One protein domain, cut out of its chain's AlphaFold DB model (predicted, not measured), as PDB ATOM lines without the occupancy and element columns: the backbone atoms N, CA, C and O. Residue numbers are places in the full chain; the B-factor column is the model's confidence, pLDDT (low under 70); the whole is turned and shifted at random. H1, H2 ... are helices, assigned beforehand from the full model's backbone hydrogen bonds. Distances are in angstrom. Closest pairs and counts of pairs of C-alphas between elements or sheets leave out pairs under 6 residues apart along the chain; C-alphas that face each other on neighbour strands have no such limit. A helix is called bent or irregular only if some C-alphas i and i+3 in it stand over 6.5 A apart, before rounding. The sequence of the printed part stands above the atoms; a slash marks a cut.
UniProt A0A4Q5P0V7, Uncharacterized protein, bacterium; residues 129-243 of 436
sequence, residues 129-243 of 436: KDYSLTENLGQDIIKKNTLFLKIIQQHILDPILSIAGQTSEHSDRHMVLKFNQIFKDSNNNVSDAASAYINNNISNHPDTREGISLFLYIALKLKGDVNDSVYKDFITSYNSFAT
ATOM      1  N   LYS A 129     -15.317  -9.876  37.954       83.00
ATOM      2  CA  LYS A 129     -16.219 -10.974  38.307       83.00
ATOM      3  C   LYS A 129     -17.506 -10.446  38.935       83.00
ATOM      4  O   LYS A 129     -17.504  -9.501  39.724       83.00
ATOM      5  N   ASP A 130     -18.600 -11.098  38.579       84.00
ATOM      6  CA  ASP A 130     -19.916 -10.817  39.115       84.00
ATOM      7  C   ASP A 130     -20.192 -11.701  40.337       84.00
ATOM      8  O   ASP A 130     -20.393 -12.907  40.240       84.00
ATOM      9  N   TYR A 131     -20.142 -11.094  41.515       86.06
ATOM     10  CA  TYR A 131     -20.509 -11.710  42.783       86.06
ATOM     11  C   TYR A 131     -21.959 -11.418  43.165       86.06
ATOM     12  O   TYR A 131     -22.396 -11.898  44.211       86.06
ATOM     13  N   SER A 132     -22.728 -10.665  42.362       78.94
ATOM     14  CA  SER A 132     -24.075 -10.213  42.746       78.94
ATOM     15  C   SER A 132     -25.039 -11.373  43.009       78.94
ATOM     16  O   SER A 132     -26.015 -11.209  43.734       78.94
ATOM     17  N   LEU A 133     -24.756 -12.546  42.444       77.56
ATOM     18  CA  LEU A 133     -25.567 -13.760  42.553       77.56
ATOM     19  C   LEU A 133     -25.021 -14.772  43.565       77.56
ATOM     20  O   LEU A 133     -25.675 -15.761  43.859       77.56
ATOM     21  N   THR A 134     -23.824 -14.547  44.109       81.31
ATOM     22  CA  THR A 134     -23.188 -15.490  45.036       81.31
ATOM     23  C   THR A 134     -23.803 -15.349  46.427       81.31
ATOM     24  O   THR A 134     -23.557 -14.346  47.093       81.31
ATOM     25  N   GLU A 135     -24.597 -16.322  46.877       74.75
ATOM     26  CA  GLU A 135     -25.337 -16.251  48.152       74.75
ATOM     27  C   GLU A 135     -24.426 -16.027  49.369       74.75
ATOM     28  O   GLU A 135     -24.729 -15.191  50.215       74.75
ATOM     29  N   ASN A 136     -23.264 -16.686  49.414       82.44
ATOM     30  CA  ASN A 136     -22.371 -16.669  50.574       82.44
ATOM     31  C   ASN A 136     -20.975 -16.150  50.212       82.44
ATOM     32  O   ASN A 136     -20.026 -16.918  50.050       82.44
ATOM     33  N   LEU A 137     -20.840 -14.828  50.086       85.38
ATOM     34  CA  LEU A 137     -19.531 -14.199  49.930       85.38
ATOM     35  C   LEU A 137     -18.869 -14.048  51.307       85.38
ATOM     36  O   LEU A 137     -19.444 -13.456  52.218       85.38
ATOM     37  N   GLY A 138     -17.657 -14.582  51.475       87.56
ATOM     38  CA  GLY A 138     -16.919 -14.442  52.731       87.56
ATOM     39  C   GLY A 138     -16.709 -12.968  53.100       87.56
ATOM     40  O   GLY A 138     -16.398 -12.150  52.232       87.56
ATOM     41  N   GLN A 139     -16.831 -12.633  54.389       88.38
ATOM     42  CA  GLN A 139     -16.699 -11.255  54.894       88.38
ATOM     43  C   GLN A 139     -15.382 -10.581  54.476       88.38
ATOM     44  O   GLN A 139     -15.356  -9.391  54.164       88.38
ATOM     45  N   ASP A 140     -14.295 -11.349  54.379       85.38
ATOM     46  CA  ASP A 140     -13.006 -10.844  53.898       85.38
ATOM     47  C   ASP A 140     -13.055 -10.366  52.442       85.38
ATOM     48  O   ASP A 140     -12.412  -9.375  52.092       85.38
ATOM     49  N   ILE A 141     -13.821 -11.048  51.584       84.12
ATOM     50  CA  ILE A 141     -13.996 -10.661  50.180       84.12
ATOM     51  C   ILE A 141     -14.836  -9.387  50.108       84.12
ATOM     52  O   ILE A 141     -14.434  -8.450  49.425       84.12
ATOM     53  N   ILE A 142     -15.937  -9.310  50.864       85.75
ATOM     54  CA  ILE A 142     -16.775  -8.103  50.947       85.75
ATOM     55  C   ILE A 142     -15.921  -6.905  51.382       85.75
ATOM     56  O   ILE A 142     -15.913  -5.872  50.720       85.75
ATOM     57  N   LYS A 143     -15.112  -7.061  52.437       84.31
ATOM     58  CA  LYS A 143     -14.214  -6.004  52.926       84.31
ATOM     59  C   LYS A 143     -13.201  -5.557  51.866       84.31
ATOM     60  O   LYS A 143     -12.974  -4.354  51.713       84.31
ATOM     61  N   LYS A 144     -12.596  -6.497  51.129       82.44
ATOM     62  CA  LYS A 144     -11.672  -6.189  50.021       82.44
ATOM     63  C   LYS A 144     -12.379  -5.459  48.880       82.44
ATOM     64  O   LYS A 144     -11.849  -4.466  48.387       82.44
ATOM     65  N   ASN A 145     -13.574  -5.906  48.508       85.31
ATOM     66  CA  ASN A 145     -14.389  -5.291  47.465       85.31
ATOM     67  C   ASN A 145     -14.795  -3.864  47.852       85.31
ATOM     68  O   ASN A 145     -14.612  -2.947  47.059       85.31
ATOM     69  N   THR A 146     -15.235  -3.643  49.092       83.50
ATOM     70  CA  THR A 146     -15.548  -2.306  49.615       83.50
ATOM     71  C   THR A 146     -14.322  -1.389  49.611       83.50
ATOM     72  O   THR A 146     -14.428  -0.225  49.230       83.50
ATOM     73  N   LEU A 147     -13.138  -1.887  49.991       81.12
ATOM     74  CA  LEU A 147     -11.902  -1.102  49.897       81.12
ATOM     75  C   LEU A 147     -11.574  -0.739  48.444       81.12
ATOM     76  O   LEU A 147     -11.236   0.406  48.159       81.12
ATOM     77  N   PHE A 148     -11.700  -1.694  47.525       84.56
ATOM     78  CA  PHE A 148     -11.453  -1.456  46.109       84.56
ATOM     79  C   PHE A 148     -12.436  -0.437  45.511       84.56
ATOM     80  O   PHE A 148     -12.013   0.469  44.795       84.56
ATOM     81  N   LEU A 149     -13.719  -0.497  45.873       84.38
ATOM     82  CA  LEU A 149     -14.710   0.501  45.462       84.38
ATOM     83  C   LEU A 149     -14.375   1.901  45.982       84.38
ATOM     84  O   LEU A 149     -14.510   2.861  45.232       84.38
ATOM     85  N   LYS A 150     -13.867   2.030  47.214       80.50
ATOM     86  CA  LYS A 150     -13.387   3.324  47.733       80.50
ATOM     87  C   LYS A 150     -12.220   3.874  46.914       80.50
ATOM     88  O   LYS A 150     -12.164   5.075  46.677       80.50
ATOM     89  N   ILE A 151     -11.313   3.008  46.455       82.69
ATOM     90  CA  ILE A 151     -10.201   3.402  45.575       82.69
ATOM     91  C   ILE A 151     -10.738   3.880  44.221       82.69
ATOM     92  O   ILE A 151     -10.334   4.949  43.767       82.69
ATOM     93  N   ILE A 152     -11.664   3.136  43.599       87.00
ATOM     94  CA  ILE A 152     -12.312   3.560  42.344       87.00
ATOM     95  C   ILE A 152     -13.006   4.910  42.542       87.00
ATOM     96  O   ILE A 152     -12.839   5.809  41.722       87.00
ATOM     97  N   GLN A 153     -13.765   5.062  43.628       85.31
ATOM     98  CA  GLN A 153     -14.483   6.294  43.923       85.31
ATOM     99  C   GLN A 153     -13.513   7.479  43.997       85.31
ATOM    100  O   GLN A 153     -13.634   8.417  43.218       85.31
ATOM    101  N   GLN A 154     -12.495   7.391  44.854       82.62
ATOM    102  CA  GLN A 154     -11.564   8.492  45.108       82.62
ATOM    103  C   GLN A 154     -10.685   8.851  43.905       82.62
ATOM    104  O   GLN A 154     -10.345  10.018  43.717       82.62
ATOM    105  N   HIS A 155     -10.262   7.859  43.119       86.19
ATOM    106  CA  HIS A 155      -9.267   8.066  42.063       86.19
ATOM    107  C   HIS A 155      -9.838   8.111  40.648       86.19
ATOM    108  O   HIS A 155      -9.114   8.502  39.735       86.19
ATOM    109  N   ILE A 156     -11.099   7.722  40.450       91.56
ATOM    110  CA  ILE A 156     -11.733   7.682  39.126       91.56
ATOM    111  C   ILE A 156     -13.049   8.460  39.144       91.56
ATOM    112  O   ILE A 156     -13.186   9.419  38.389       91.56
ATOM    113  N   LEU A 157     -13.997   8.101  40.018       90.19
ATOM    114  CA  LEU A 157     -15.320   8.736  40.024       90.19
ATOM    115  C   LEU A 157     -15.268  10.201  40.478       90.19
ATOM    116  O   LEU A 157     -15.779  11.067  39.776       90.19
ATOM    117  N   ASP A 158     -14.641  10.497  41.617       85.00
ATOM    118  CA  ASP A 158     -14.588  11.852  42.175       85.00
ATOM    119  C   ASP A 158     -13.928  12.851  41.198       85.00
ATOM    120  O   ASP A 158     -14.484  13.939  41.006       85.00
ATOM    121  N   PRO A 159     -12.817  12.515  40.504       89.75
ATOM    122  CA  PRO A 159     -12.293  13.352  39.426       89.75
ATOM    123  C   PRO A 159     -13.271  13.573  38.264       89.75
ATOM    124  O   PRO A 159     -13.399  14.711  37.813       89.75
ATOM    125  N   ILE A 160     -13.994  12.538  37.805       91.69
ATOM    126  CA  ILE A 160     -15.032  12.683  36.762       91.69
ATOM    127  C   ILE A 160     -16.087  13.698  37.215       91.69
ATOM    128  O   ILE A 160     -16.390  14.638  36.483       91.69
ATOM    129  N   LEU A 161     -16.607  13.550  38.438       86.31
ATOM    130  CA  LEU A 161     -17.635  14.435  38.996       86.31
ATOM    131  C   LEU A 161     -17.127  15.866  39.201       86.31
ATOM    132  O   LEU A 161     -17.849  16.828  38.941       86.31
ATOM    133  N   SER A 162     -15.878  16.018  39.642       84.88
ATOM    134  CA  SER A 162     -15.235  17.323  39.788       84.88
ATOM    135  C   SER A 162     -15.093  18.025  38.440       84.88
ATOM    136  O   SER A 162     -15.400  19.211  38.345       84.88
ATOM    137  N   ILE A 163     -14.642  17.313  37.402       88.00
ATOM    138  CA  ILE A 163     -14.511  17.865  36.050       88.00
ATOM    139  C   ILE A 163     -15.886  18.239  35.506       88.00
ATOM    140  O   ILE A 163     -16.059  19.373  35.069       88.00
ATOM    141  N   ALA A 164     -16.867  17.338  35.603       86.00
ATOM    142  CA  ALA A 164     -18.226  17.591  35.136       86.00
ATOM    143  C   ALA A 164     -18.824  18.844  35.795       86.00
ATOM    144  O   ALA A 164     -19.366  19.694  35.101       86.00
ATOM    145  N   GLY A 165     -18.637  19.016  37.110       80.50
ATOM    146  CA  GLY A 165     -19.084  20.207  37.840       80.50
ATOM    147  C   GLY A 165     -18.325  21.503  37.516       80.50
ATOM    148  O   GLY A 165     -18.799  22.585  37.865       80.50
ATOM    149  N   GLN A 166     -17.144  21.417  36.894       81.56
ATOM    150  CA  GLN A 166     -16.388  22.571  36.388       81.56
ATOM    151  C   GLN A 166     -16.773  22.925  34.949       81.56
ATOM    152  O   GLN A 166     -16.729  24.099  34.590       81.56
ATOM    153  N   THR A 167     -17.099  21.924  34.127       77.94
ATOM    154  CA  THR A 167     -17.442  22.099  32.707       77.94
ATOM    155  C   THR A 167     -18.905  22.448  32.495       77.94
ATOM    156  O   THR A 167     -19.249  23.079  31.501       77.94
ATOM    157  N   SER A 168     -19.765  22.056  33.424       66.44
ATOM    158  CA  SER A 168     -21.155  22.467  33.455       66.44
ATOM    159  C   SER A 168     -21.303  23.958  33.767       66.44
ATOM    160  O   SER A 168     -20.648  24.471  34.681       66.44
ATOM    161  N   GLU A 169     -22.223  24.639  33.084       60.06
ATOM    162  CA  GLU A 169     -22.659  25.983  33.473       60.06
ATOM    163  C   GLU A 169     -23.131  25.995  34.949       60.06
ATOM    164  O   GLU A 169     -23.501  24.964  35.511       60.06
ATOM    165  N   HIS A 170     -23.067  27.155  35.618       51.19
ATOM    166  CA  HIS A 170     -23.100  27.329  37.086       51.19
ATOM    167  C   HIS A 170     -24.205  26.594  37.895       51.19
ATOM    168  O   HIS A 170     -24.093  26.518  39.122       51.19
ATOM    169  N   SER A 171     -25.244  26.040  37.266       55.59
ATOM    170  CA  SER A 171     -26.327  25.271  37.897       55.59
ATOM    171  C   SER A 171     -25.891  23.921  38.487       55.59
ATOM    172  O   SER A 171     -26.396  23.521  39.536       55.59
ATOM    173  N   ASP A 172     -24.928  23.230  37.882       54.72
ATOM    174  CA  ASP A 172     -24.580  21.843  38.247       54.72
ATOM    175  C   ASP A 172     -23.605  21.737  39.432       54.72
ATOM    176  O   ASP A 172     -23.612  20.746  40.170       54.72
ATOM    177  N   ARG A 173     -22.812  22.784  39.699       55.78
ATOM    178  CA  ARG A 173     -21.849  22.820  40.816       55.78
ATOM    179  C   ARG A 173     -22.524  22.623  42.177       55.78
ATOM    180  O   ARG A 173     -21.993  21.923  43.040       55.78
ATOM    181  N   HIS A 174     -23.706  23.206  42.376       58.94
ATOM    182  CA  HIS A 174     -24.497  22.997  43.593       58.94
ATOM    183  C   HIS A 174     -25.015  21.556  43.714       58.94
ATOM    184  O   HIS A 174     -25.214  21.072  44.827       58.94
ATOM    185  N   MET A 175     -25.202  20.858  42.593       57.97
ATOM    186  CA  MET A 175     -25.746  19.499  42.552       57.97
ATOM    187  C   MET A 175     -24.655  18.448  42.798       57.97
ATOM    188  O   MET A 175     -24.877  17.514  43.564       57.97
ATOM    189  N   VAL A 176     -23.432  18.669  42.298       55.56
ATOM    190  CA  VAL A 176     -22.244  17.866  42.666       55.56
ATOM    191  C   VAL A 176     -21.952  17.960  44.170       55.56
ATOM    192  O   VAL A 176     -21.649  16.957  44.818       55.56
ATOM    193  N   LEU A 177     -22.097  19.148  44.768       62.50
ATOM    194  CA  LEU A 177     -21.938  19.327  46.218       62.50
ATOM    195  C   LEU A 177     -23.002  18.566  47.027       62.50
ATOM    196  O   LEU A 177     -22.658  17.975  48.048       62.50
ATOM    197  N   LYS A 178     -24.256  18.528  46.557       60.88
ATOM    198  CA  LYS A 178     -25.332  17.726  47.170       60.88
ATOM    199  C   LYS A 178     -25.072  16.223  47.056       60.88
ATOM    200  O   LYS A 178     -25.272  15.497  48.022       60.88
ATOM    201  N   PHE A 179     -24.573  15.749  45.916       59.94
ATOM    202  CA  PHE A 179     -24.216  14.338  45.742       59.94
ATOM    203  C   PHE A 179     -23.101  13.910  46.708       59.94
ATOM    204  O   PHE A 179     -23.208  12.892  47.389       59.94
ATOM    205  N   ASN A 180     -22.073  14.747  46.859       60.38
ATOM    206  CA  ASN A 180     -21.019  14.531  47.849       60.38
ATOM    207  C   ASN A 180     -21.543  14.521  49.293       60.38
ATOM    208  O   ASN A 180     -20.930  13.881  50.144       60.38
ATOM    209  N   GLN A 181     -22.644  15.218  49.588       63.19
ATOM    210  CA  GLN A 181     -23.318  15.134  50.886       63.19
ATOM    211  C   GLN A 181     -24.039  13.792  51.050       63.19
ATOM    212  O   GLN A 181     -23.839  13.159  52.075       63.19
ATOM    213  N   ILE A 182     -24.749  13.281  50.034       59.31
ATOM    214  CA  ILE A 182     -25.428  11.967  50.093       59.31
ATOM    215  C   ILE A 182     -24.456  10.831  50.450       59.31
ATOM    216  O   ILE A 182     -24.740  10.021  51.329       59.31
ATOM    217  N   PHE A 183     -23.285  10.784  49.812       57.00
ATOM    218  CA  PHE A 183     -22.284   9.744  50.092       57.00
ATOM    219  C   PHE A 183     -21.535   9.949  51.415       57.00
ATOM    220  O   PHE A 183     -20.955   9.000  51.938       57.00
ATOM    221  N   LYS A 184     -21.523  11.172  51.959       57.44
ATOM    222  CA  LYS A 184     -20.941  11.472  53.279       57.44
ATOM    223  C   LYS A 184     -21.930  11.234  54.420       57.44
ATOM    224  O   LYS A 184     -21.513  10.809  55.493       57.44
ATOM    225  N   ASP A 185     -23.213  11.472  54.170       53.00
ATOM    226  CA  ASP A 185     -24.303  11.397  55.141       53.00
ATOM    227  C   ASP A 185     -25.017  10.042  55.134       53.00
ATOM    228  O   ASP A 185     -26.014   9.888  55.831       53.00
ATOM    229  N   SER A 186     -24.500   9.018  54.445       50.69
ATOM    230  CA  SER A 186     -25.072   7.660  54.427       50.69
ATOM    231  C   SER A 186     -25.158   6.971  55.805       50.69
ATOM    232  O   SER A 186     -25.618   5.837  55.889       50.69
ATOM    233  N   ASN A 187     -24.733   7.646  56.880       50.56
ATOM    234  CA  ASN A 187     -24.953   7.255  58.274       50.56
ATOM    235  C   ASN A 187     -26.219   7.869  58.910       50.56
ATOM    236  O   ASN A 187     -26.569   7.479  60.020       50.56
ATOM    237  N   ASN A 188     -26.906   8.809  58.253       47.53
ATOM    238  CA  ASN A 188     -28.103   9.472  58.765       47.53
ATOM    239  C   ASN A 188     -29.289   9.279  57.810       47.53
ATOM    240  O   ASN A 188     -29.186   9.512  56.611       47.53
ATOM    241  N   ASN A 189     -30.432   8.877  58.371       47.41
ATOM    242  CA  ASN A 189     -31.698   8.673  57.663       47.41
ATOM    243  C   ASN A 189     -32.209   9.993  57.053       47.41
ATOM    244  O   ASN A 189     -32.961  10.734  57.689       47.41
ATOM    245  N   VAL A 190     -31.798  10.300  55.822       53.09
ATOM    246  CA  VAL A 190     -32.433  11.334  54.995       53.09
ATOM    247  C   VAL A 190     -33.839  10.846  54.634       53.09
ATOM    248  O   VAL A 190     -34.020   9.677  54.304       53.09
ATOM    249  N   SER A 191     -34.855  11.708  54.746       51.69
ATOM    250  CA  SER A 191     -36.239  11.321  54.446       51.69
ATOM    251  C   SER A 191     -36.427  11.009  52.956       51.69
ATOM    252  O   SER A 191     -35.886  11.715  52.103       51.69
ATOM    253  N   ASP A 192     -37.256  10.009  52.634       53.34
ATOM    254  CA  ASP A 192     -37.526   9.551  51.256       53.34
ATOM    255  C   ASP A 192     -37.941  10.694  50.305       53.34
ATOM    256  O   ASP A 192     -37.596  10.704  49.123       53.34
ATOM    257  N   ALA A 193     -38.638  11.709  50.826       46.66
ATOM    258  CA  ALA A 193     -39.047  12.887  50.063       46.66
ATOM    259  C   ALA A 193     -37.873  13.822  49.713       46.66
ATOM    260  O   ALA A 193     -37.860  14.421  48.636       46.66
ATOM    261  N   ALA A 194     -36.881  13.949  50.600       47.78
ATOM    262  CA  ALA A 194     -35.681  14.739  50.346       47.78
ATOM    263  C   ALA A 194     -34.742  14.018  49.371       47.78
ATOM    264  O   ALA A 194     -34.224  14.666  48.466       47.78
ATOM    265  N   SER A 195     -34.597  12.692  49.481       49.47
ATOM    266  CA  SER A 195     -33.851  11.884  48.507       49.47
ATOM    267  C   SER A 195     -34.473  11.989  47.114       49.47
ATOM    268  O   SER A 195     -33.804  12.433  46.185       49.47
ATOM    269  N   ALA A 196     -35.780  11.732  46.968       48.66
ATOM    270  CA  ALA A 196     -36.482  11.871  45.688       48.66
ATOM    271  C   ALA A 196     -36.357  13.285  45.082       48.66
ATOM    272  O   ALA A 196     -36.138  13.434  43.878       48.66
ATOM    273  N   TYR A 197     -36.439  14.334  45.910       48.12
ATOM    274  CA  TYR A 197     -36.221  15.712  45.467       48.12
ATOM    275  C   TYR A 197     -34.773  15.958  45.028       48.12
ATOM    276  O   TYR A 197     -34.554  16.580  43.994       48.12
ATOM    277  N   ILE A 198     -33.772  15.477  45.768       49.94
ATOM    278  CA  ILE A 198     -32.363  15.650  45.394       49.94
ATOM    279  C   ILE A 198     -32.043  14.881  44.107       49.94
ATOM    280  O   ILE A 198     -31.319  15.416  43.280       49.94
ATOM    281  N   ASN A 199     -32.635  13.708  43.876       51.16
ATOM    282  CA  ASN A 199     -32.375  12.875  42.694       51.16
ATOM    283  C   ASN A 199     -33.028  13.392  41.413       51.16
ATOM    284  O   ASN A 199     -32.394  13.389  40.361       51.16
ATOM    285  N   ASN A 200     -34.248  13.931  41.515       51.25
ATOM    286  CA  ASN A 200     -34.872  14.688  40.423       51.25
ATOM    287  C   ASN A 200     -34.097  15.982  40.096       51.25
ATOM    288  O   ASN A 200     -34.356  16.619  39.079       51.25
ATOM    289  N   ASN A 201     -33.160  16.367  40.966       50.38
ATOM    290  CA  ASN A 201     -32.244  17.489  40.817       50.38
ATOM    291  C   ASN A 201     -30.771  17.023  40.892       50.38
ATOM    292  O   ASN A 201     -29.919  17.767  41.373       50.38
ATOM    293  N   ILE A 202     -30.443  15.785  40.496       58.34
ATOM    294  CA  ILE A 202     -29.055  15.435  40.166       58.34
ATOM    295  C   ILE A 202     -28.773  16.032  38.789       58.34
ATOM    296  O   ILE A 202     -29.652  16.084  37.930       58.34
ATOM    297  N   SER A 203     -27.541  16.498  38.579       63.78
ATOM    298  CA  SER A 203     -27.111  16.984  37.273       63.78
ATOM    299  C   SER A 203     -27.407  15.950  36.192       63.78
ATOM    300  O   SER A 203     -26.873  14.840  36.207       63.78
ATOM    301  N   ASN A 204     -28.238  16.342  35.228       70.50
ATOM    302  CA  ASN A 204     -28.455  15.586  34.001       70.50
ATOM    303  C   ASN A 204     -27.247  15.661  33.057       70.50
ATOM    304  O   ASN A 204     -27.337  15.191  31.926       70.50
ATOM    305  N   HIS A 205     -26.116  16.225  33.497       81.38
ATOM    306  CA  HIS A 205     -24.896  16.218  32.714       81.38
ATOM    307  C   HIS A 205     -24.509  14.764  32.368       81.38
ATOM    308  O   HIS A 205     -24.353  13.942  33.282       81.38
ATOM    309  N   PRO A 206     -24.332  14.432  31.073       84.88
ATOM    310  CA  PRO A 206     -24.094  13.061  30.619       84.88
ATOM    311  C   PRO A 206     -22.933  12.376  31.345       84.88
ATOM    312  O   PRO A 206     -23.103  11.270  31.847       84.88
ATOM    313  N   ASP A 207     -21.795  13.066  31.486       87.00
ATOM    314  CA  ASP A 207     -20.598  12.535  32.156       87.00
ATOM    315  C   ASP A 207     -20.842  12.144  33.621       87.00
ATOM    316  O   ASP A 207     -20.362  11.102  34.071       87.00
ATOM    317  N   THR A 208     -21.607  12.957  34.359       86.00
ATOM    318  CA  THR A 208     -21.960  12.698  35.763       86.00
ATOM    319  C   THR A 208     -22.803  11.438  35.862       86.00
ATOM    320  O   THR A 208     -22.473  10.514  36.606       86.00
ATOM    321  N   ARG A 209     -23.883  11.384  35.074       85.88
ATOM    322  CA  ARG A 209     -24.810  10.251  35.057       85.88
ATOM    323  C   ARG A 209     -24.112   8.961  34.662       85.88
ATOM    324  O   ARG A 209     -24.268   7.941  35.325       85.88
ATOM    325  N   GLU A 210     -23.314   9.016  33.606       89.38
ATOM    326  CA  GLU A 210     -22.578   7.872  33.098       89.38
ATOM    327  C   GLU A 210     -21.545   7.357  34.107       89.38
ATOM    328  O   GLU A 210     -21.531   6.163  34.409       89.38
ATOM    329  N   GLY A 211     -20.728   8.246  34.683       91.06
ATOM    330  CA  GLY A 211     -19.735   7.874  35.691       91.06
ATOM    331  C   GLY A 211     -20.371   7.188  36.901       91.06
ATOM    332  O   GLY A 211     -19.906   6.128  37.329       91.06
ATOM    333  N   ILE A 212     -21.476   7.744  37.411       88.81
ATOM    334  CA  ILE A 212     -22.208   7.171  38.546       88.81
ATOM    335  C   ILE A 212     -22.844   5.829  38.165       88.81
ATOM    336  O   ILE A 212     -22.669   4.859  38.902       88.81
ATOM    337  N   SER A 213     -23.524   5.725  37.015       89.81
ATOM    338  CA  SER A 213     -24.136   4.466  36.561       89.81
ATOM    339  C   SER A 213     -23.110   3.340  36.445       89.81
ATOM    340  O   SER A 213     -23.365   2.228  36.910       89.81
ATOM    341  N   LEU A 214     -21.941   3.612  35.856       92.25
ATOM    342  CA  LEU A 214     -20.877   2.617  35.718       92.25
ATOM    343  C   LEU A 214     -20.319   2.197  37.079       92.25
ATOM    344  O   LEU A 214     -20.140   1.005  37.326       92.25
ATOM    345  N   PHE A 215     -20.082   3.158  37.974       93.06
ATOM    346  CA  PHE A 215     -19.613   2.872  39.326       93.06
ATOM    347  C   PHE A 215     -20.614   2.021  40.117       93.06
ATOM    348  O   PHE A 215     -20.231   0.999  40.684       93.06
ATOM    349  N   LEU A 216     -21.896   2.397  40.114       91.19
ATOM    350  CA  LEU A 216     -22.957   1.651  40.792       91.19
ATOM    351  C   LEU A 216     -23.115   0.244  40.210       91.19
ATOM    352  O   LEU A 216     -23.286  -0.714  40.961       91.19
ATOM    353  N   TYR A 217     -22.970   0.087  38.893       92.00
ATOM    354  CA  TYR A 217     -22.944  -1.234  38.267       92.00
ATOM    355  C   TYR A 217     -21.793  -2.091  38.813       92.00
ATOM    356  O   TYR A 217     -22.004  -3.243  39.194       92.00
ATOM    357  N   ILE A 218     -20.574  -1.543  38.879       91.62
ATOM    358  CA  ILE A 218     -19.406  -2.245  39.438       91.62
ATOM    359  C   ILE A 218     -19.642  -2.593  40.913       91.62
ATOM    360  O   ILE A 218     -19.348  -3.713  41.333       91.62
ATOM    361  N   ALA A 219     -20.212  -1.674  41.694       91.19
ATOM    362  CA  ALA A 219     -20.537  -1.909  43.095       91.19
ATOM    363  C   ALA A 219     -21.526  -3.071  43.280       91.19
ATOM    364  O   ALA A 219     -21.283  -3.942  44.121       91.19
ATOM    365  N   LEU A 220     -22.569  -3.142  42.442       90.06
ATOM    366  CA  LEU A 220     -23.516  -4.261  42.414       90.06
ATOM    367  C   LEU A 220     -22.828  -5.583  42.076       90.06
ATOM    368  O   LEU A 220     -23.053  -6.572  42.778       90.06
ATOM    369  N   LYS A 221     -21.967  -5.609  41.044       89.25
ATOM    370  CA  LYS A 221     -21.197  -6.816  40.691       89.25
ATOM    371  C   LYS A 221     -20.360  -7.288  41.869       89.25
ATOM    372  O   LYS A 221     -20.318  -8.473  42.152       89.25
ATOM    373  N   LEU A 222     -19.695  -6.377  42.570       87.62
ATOM    374  CA  LEU A 222     -18.764  -6.747  43.629       87.62
ATOM    375  C   LEU A 222     -19.431  -7.030  44.983       87.62
ATOM    376  O   LEU A 222     -18.721  -7.412  45.914       87.62
ATOM    377  N   LYS A 223     -20.753  -6.855  45.129       85.38
ATOM    378  CA  LYS A 223     -21.436  -6.882  46.440       85.38
ATOM    379  C   LYS A 223     -20.715  -6.022  47.488       85.38
ATOM    380  O   LYS A 223     -20.534  -6.429  48.634       85.38
ATOM    381  N   GLY A 224     -20.233  -4.855  47.067       73.62
ATOM    382  CA  GLY A 224     -19.673  -3.894  48.004       73.62
ATOM    383  C   GLY A 224     -20.750  -3.307  48.906       73.62
ATOM    384  O   GLY A 224     -21.932  -3.323  48.562       73.62
ATOM    385  N   ASP A 225     -20.325  -2.761  50.040       71.12
ATOM    386  CA  ASP A 225     -21.208  -2.087  50.993       71.12
ATOM    387  C   ASP A 225     -21.633  -0.710  50.451       71.12
ATOM    388  O   ASP A 225     -21.066   0.331  50.786       71.12
ATOM    389  N   VAL A 226     -22.572  -0.727  49.507       71.88
ATOM    390  CA  VAL A 226     -23.262   0.454  48.988       71.88
ATOM    391  C   VAL A 226     -24.721   0.320  49.381       71.88
ATOM    392  O   VAL A 226     -25.351  -0.697  49.090       71.88
ATOM    393  N   ASN A 227     -25.243   1.348  50.048       75.50
ATOM    394  CA  ASN A 227     -26.614   1.362  50.539       75.50
ATOM    395  C   ASN A 227     -27.603   1.146  49.381       75.50
ATOM    396  O   ASN A 227     -27.545   1.847  48.370       75.50
ATOM    397  N   ASP A 228     -28.524   0.192  49.547       75.12
ATOM    398  CA  ASP A 228     -29.519  -0.148  48.531       75.12
ATOM    399  C   ASP A 228     -30.427   1.032  48.155       75.12
ATOM    400  O   ASP A 228     -30.946   1.070  47.035       75.12
ATOM    401  N   SER A 229     -30.592   2.007  49.058       72.75
ATOM    402  CA  SER A 229     -31.323   3.239  48.760       72.75
ATOM    403  C   SER A 229     -30.707   3.976  47.575       72.75
ATOM    404  O   SER A 229     -31.448   4.397  46.699       72.75
ATOM    405  N   VAL A 230     -29.372   4.016  47.462       73.31
ATOM    406  CA  VAL A 230     -28.650   4.729  46.394       73.31
ATOM    407  C   VAL A 230     -29.055   4.224  45.006       73.31
ATOM    408  O   VAL A 230     -29.207   5.026  44.088       73.31
ATOM    409  N   TYR A 231     -29.280   2.916  44.840       74.94
ATOM    410  CA  TYR A 231     -29.702   2.359  43.550       74.94
ATOM    411  C   TYR A 231     -31.130   2.771  43.181       74.94
ATOM    412  O   TYR A 231     -31.374   3.175  42.044       74.94
ATOM    413  N   LYS A 232     -32.062   2.680  44.139       72.56
ATOM    414  CA  LYS A 232     -33.474   3.061  43.946       72.56
ATOM    415  C   LYS A 232     -33.624   4.551  43.672       72.56
ATOM    416  O   LYS A 232     -34.433   4.961  42.851       72.56
ATOM    417  N   ASP A 233     -32.819   5.331  44.368       69.00
ATOM    418  CA  ASP A 233     -32.818   6.780  44.346       69.00
ATOM    419  C   ASP A 233     -32.264   7.332  43.027       69.00
ATOM    420  O   ASP A 233     -32.787   8.302  42.480       69.00
ATOM    421  N   PHE A 234     -31.235   6.688  42.475       69.06
ATOM    422  CA  PHE A 234     -30.563   7.169  41.273       69.06
ATOM    423  C   PHE A 234     -31.362   6.926  39.978       69.06
ATOM    424  O   PHE A 234     -31.329   7.756  39.058       69.06
ATOM    425  N   ILE A 235     -32.098   5.811  39.896       66.50
ATOM    426  CA  ILE A 235     -32.890   5.445  38.715       66.50
ATOM    427  C   ILE A 235     -34.372   5.607  39.020       66.50
ATOM    428  O   ILE A 235     -34.999   4.748  39.631       66.50
ATOM    429  N   THR A 236     -34.960   6.682  38.502       63.06
ATOM    430  CA  THR A 236     -36.414   6.811  38.423       63.06
ATOM    431  C   THR A 236     -36.843   6.765  36.958       63.06
ATOM    432  O   THR A 236     -36.147   7.250  36.060       63.06
ATOM    433  N   SER A 237     -38.012   6.182  36.692       55.50
ATOM    434  CA  SER A 237     -38.633   6.151  35.360       55.50
ATOM    435  C   SER A 237     -39.034   7.541  34.844       55.50
ATOM    436  O   SER A 237     -39.340   7.681  33.661       55.50
ATOM    437  N   TYR A 238     -38.986   8.560  35.707       56.75
ATOM    438  CA  TYR A 238     -39.364   9.946  35.423       56.75
ATOM    439  C   TYR A 238     -38.174  10.869  35.140       56.75
ATOM    440  O   TYR A 238     -38.378  12.032  34.795       56.75
ATOM    441  N   ASN A 239     -36.940  10.377  35.270       65.06
ATOM    442  CA  ASN A 239     -35.760  11.177  34.979       65.06
ATOM    443  C   ASN A 239     -35.670  11.483  33.479       65.06
ATOM    444  O   ASN A 239     -35.679  10.578  32.640       65.06
ATOM    445  N   SER A 240     -35.540  12.766  33.138       64.44
ATOM    446  CA  SER A 240     -35.140  13.174  31.796       64.44
ATOM    447  C   SER A 240     -33.695  12.746  31.552       64.44
ATOM    448  O   SER A 240     -32.818  12.956  32.387       64.44
ATOM    449  N   PHE A 241     -33.446  12.119  30.406       72.06
ATOM    450  CA  PHE A 241     -32.117  11.662  30.018       72.06
ATOM    451  C   PHE A 241     -31.529  12.615  28.981       72.06
ATOM    452  O   PHE A 241     -32.195  12.994  28.019       72.06
ATOM    453  N   ALA A 242     -30.272  13.004  29.187       71.25
ATOM    454  CA  ALA A 242     -29.593  13.947  28.305       71.25
ATOM    455  C   ALA A 242     -29.137  13.310  26.986       71.25
ATOM    456  O   ALA A 242     -29.107  13.984  25.962       71.25
ATOM    457  N   THR A 243     -28.792  12.018  26.997       83.38
ATOM    458  CA  THR A 243     -28.383  11.289  25.790       83.38
ATOM    459  C   THR A 243     -28.953   9.875  25.773       83.38
ATOM    460  O   THR A 243     -29.216   9.274  26.820       83.38
TER     461      THR A 243
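AT A GLANCE: This is residues 129 to 243 of the 436 residues of an uncharacterized protein of bacterium (UniProt A0A4Q5P0V7). A long helix, H1, bent but running nearly straight, makes one long side of the model, and H4 runs back along it with H2 folded back on its last part as a helical hairpin. The two short helices H3 and H5 make a small pair on the side away from H1, H5 near H4 and H3 near H2. The printed part has 115 residues, with five named helices in the order H1, H2, H3, H4, H5 and no named strand; the class is all helix, with 73 residues in the named helices. Helices that touch are mostly aligned: 3 of the 4 such pairs stand at a shallow tilt. The whole is compact, with a radius of gyration of the C-alphas of 14.7 A, and only just elongated, with spans of 45 by 30 by 27 A.

HOW THE PARTS SIT: The longest helix, H1, residues 139 to 167, was assigned as one helix by its hydrogen bonds but is bent, with C-alphas 155 and 158 standing 6.5 A apart. Its arms, H1a with residues 139 to 155 and H1b with residues 158 to 167, stand at a shallow tilt of 27 degrees. H4, residues 206 to 222, touches both arms. With residues 207 to 211 alone it touches H1b, where the closest C-alphas, those of Leu 161 and Thr 208, are 5.7 A apart; the two run opposite ways at a shallow tilt of 12 degrees. With residues 215 to 222 alone it touches H1a, where the closest C-alphas, those of Asn 145 and Leu 222, are 6.0 A apart; these run opposite ways at a shallow tilt of 15 degrees. H2, residues 173 to 184, forms a helical hairpin with H1b and touches it with residues 173 to 176 alone. Their closest C-alphas, those of Gly 165 and Arg 173, are 4.8 A apart, and they run opposite ways at a shallow tilt of 17 degrees. H2 and H4 are apart. H5, residues 228 to 234, is close to H4 but not clearly touching it: the closest C-alphas, those of Leu 216 and Tyr 231, are 7.3 A apart. H3, residues 192 to 199, touches H5, with the closest C-alphas, those of Asn 199 and Phe 234, 6.2 A apart, and the two run the same way at a steep tilt of 48 degrees. H3 is close to H2 but not clearly touching it, with the C-alphas of Lys 178 and Ile 198 closest at 7.5 A. H3 and H4 are apart. In H1a, H1b, H2, H3, H4 and H5 every O i to N i+4 pair is within hydrogen-bond range.

IN THESE COORDINATES: H1a begins at C-alpha 139 at (-16.699, -11.255, 54.894) and is 24.4 A long from first to last C-alpha, while H1b is 14.2 A long. H2 is 16.9 A long and H3 10.5 A. H4 begins at C-alpha 206 at (-24.094, 13.061, 30.619) and is 24.3 A long. H5 is 10.4 A long and ends at C-alpha 234 at (-30.563, 7.169, 41.273).

THE WHOLE: The two C-alphas farthest apart are those of Asn 136 and His 170, at 46.0 A. The printed part runs from residue 129 to 243 and has no cut. The links from H1 to H2 and from H4 to H5 are tight, those from H2 to H3 and from H3 to H4 are short, and no link is long. The mean pLDDT of the printed part is 73.2; residues 168 to 203 and 233 to 240 are under 70.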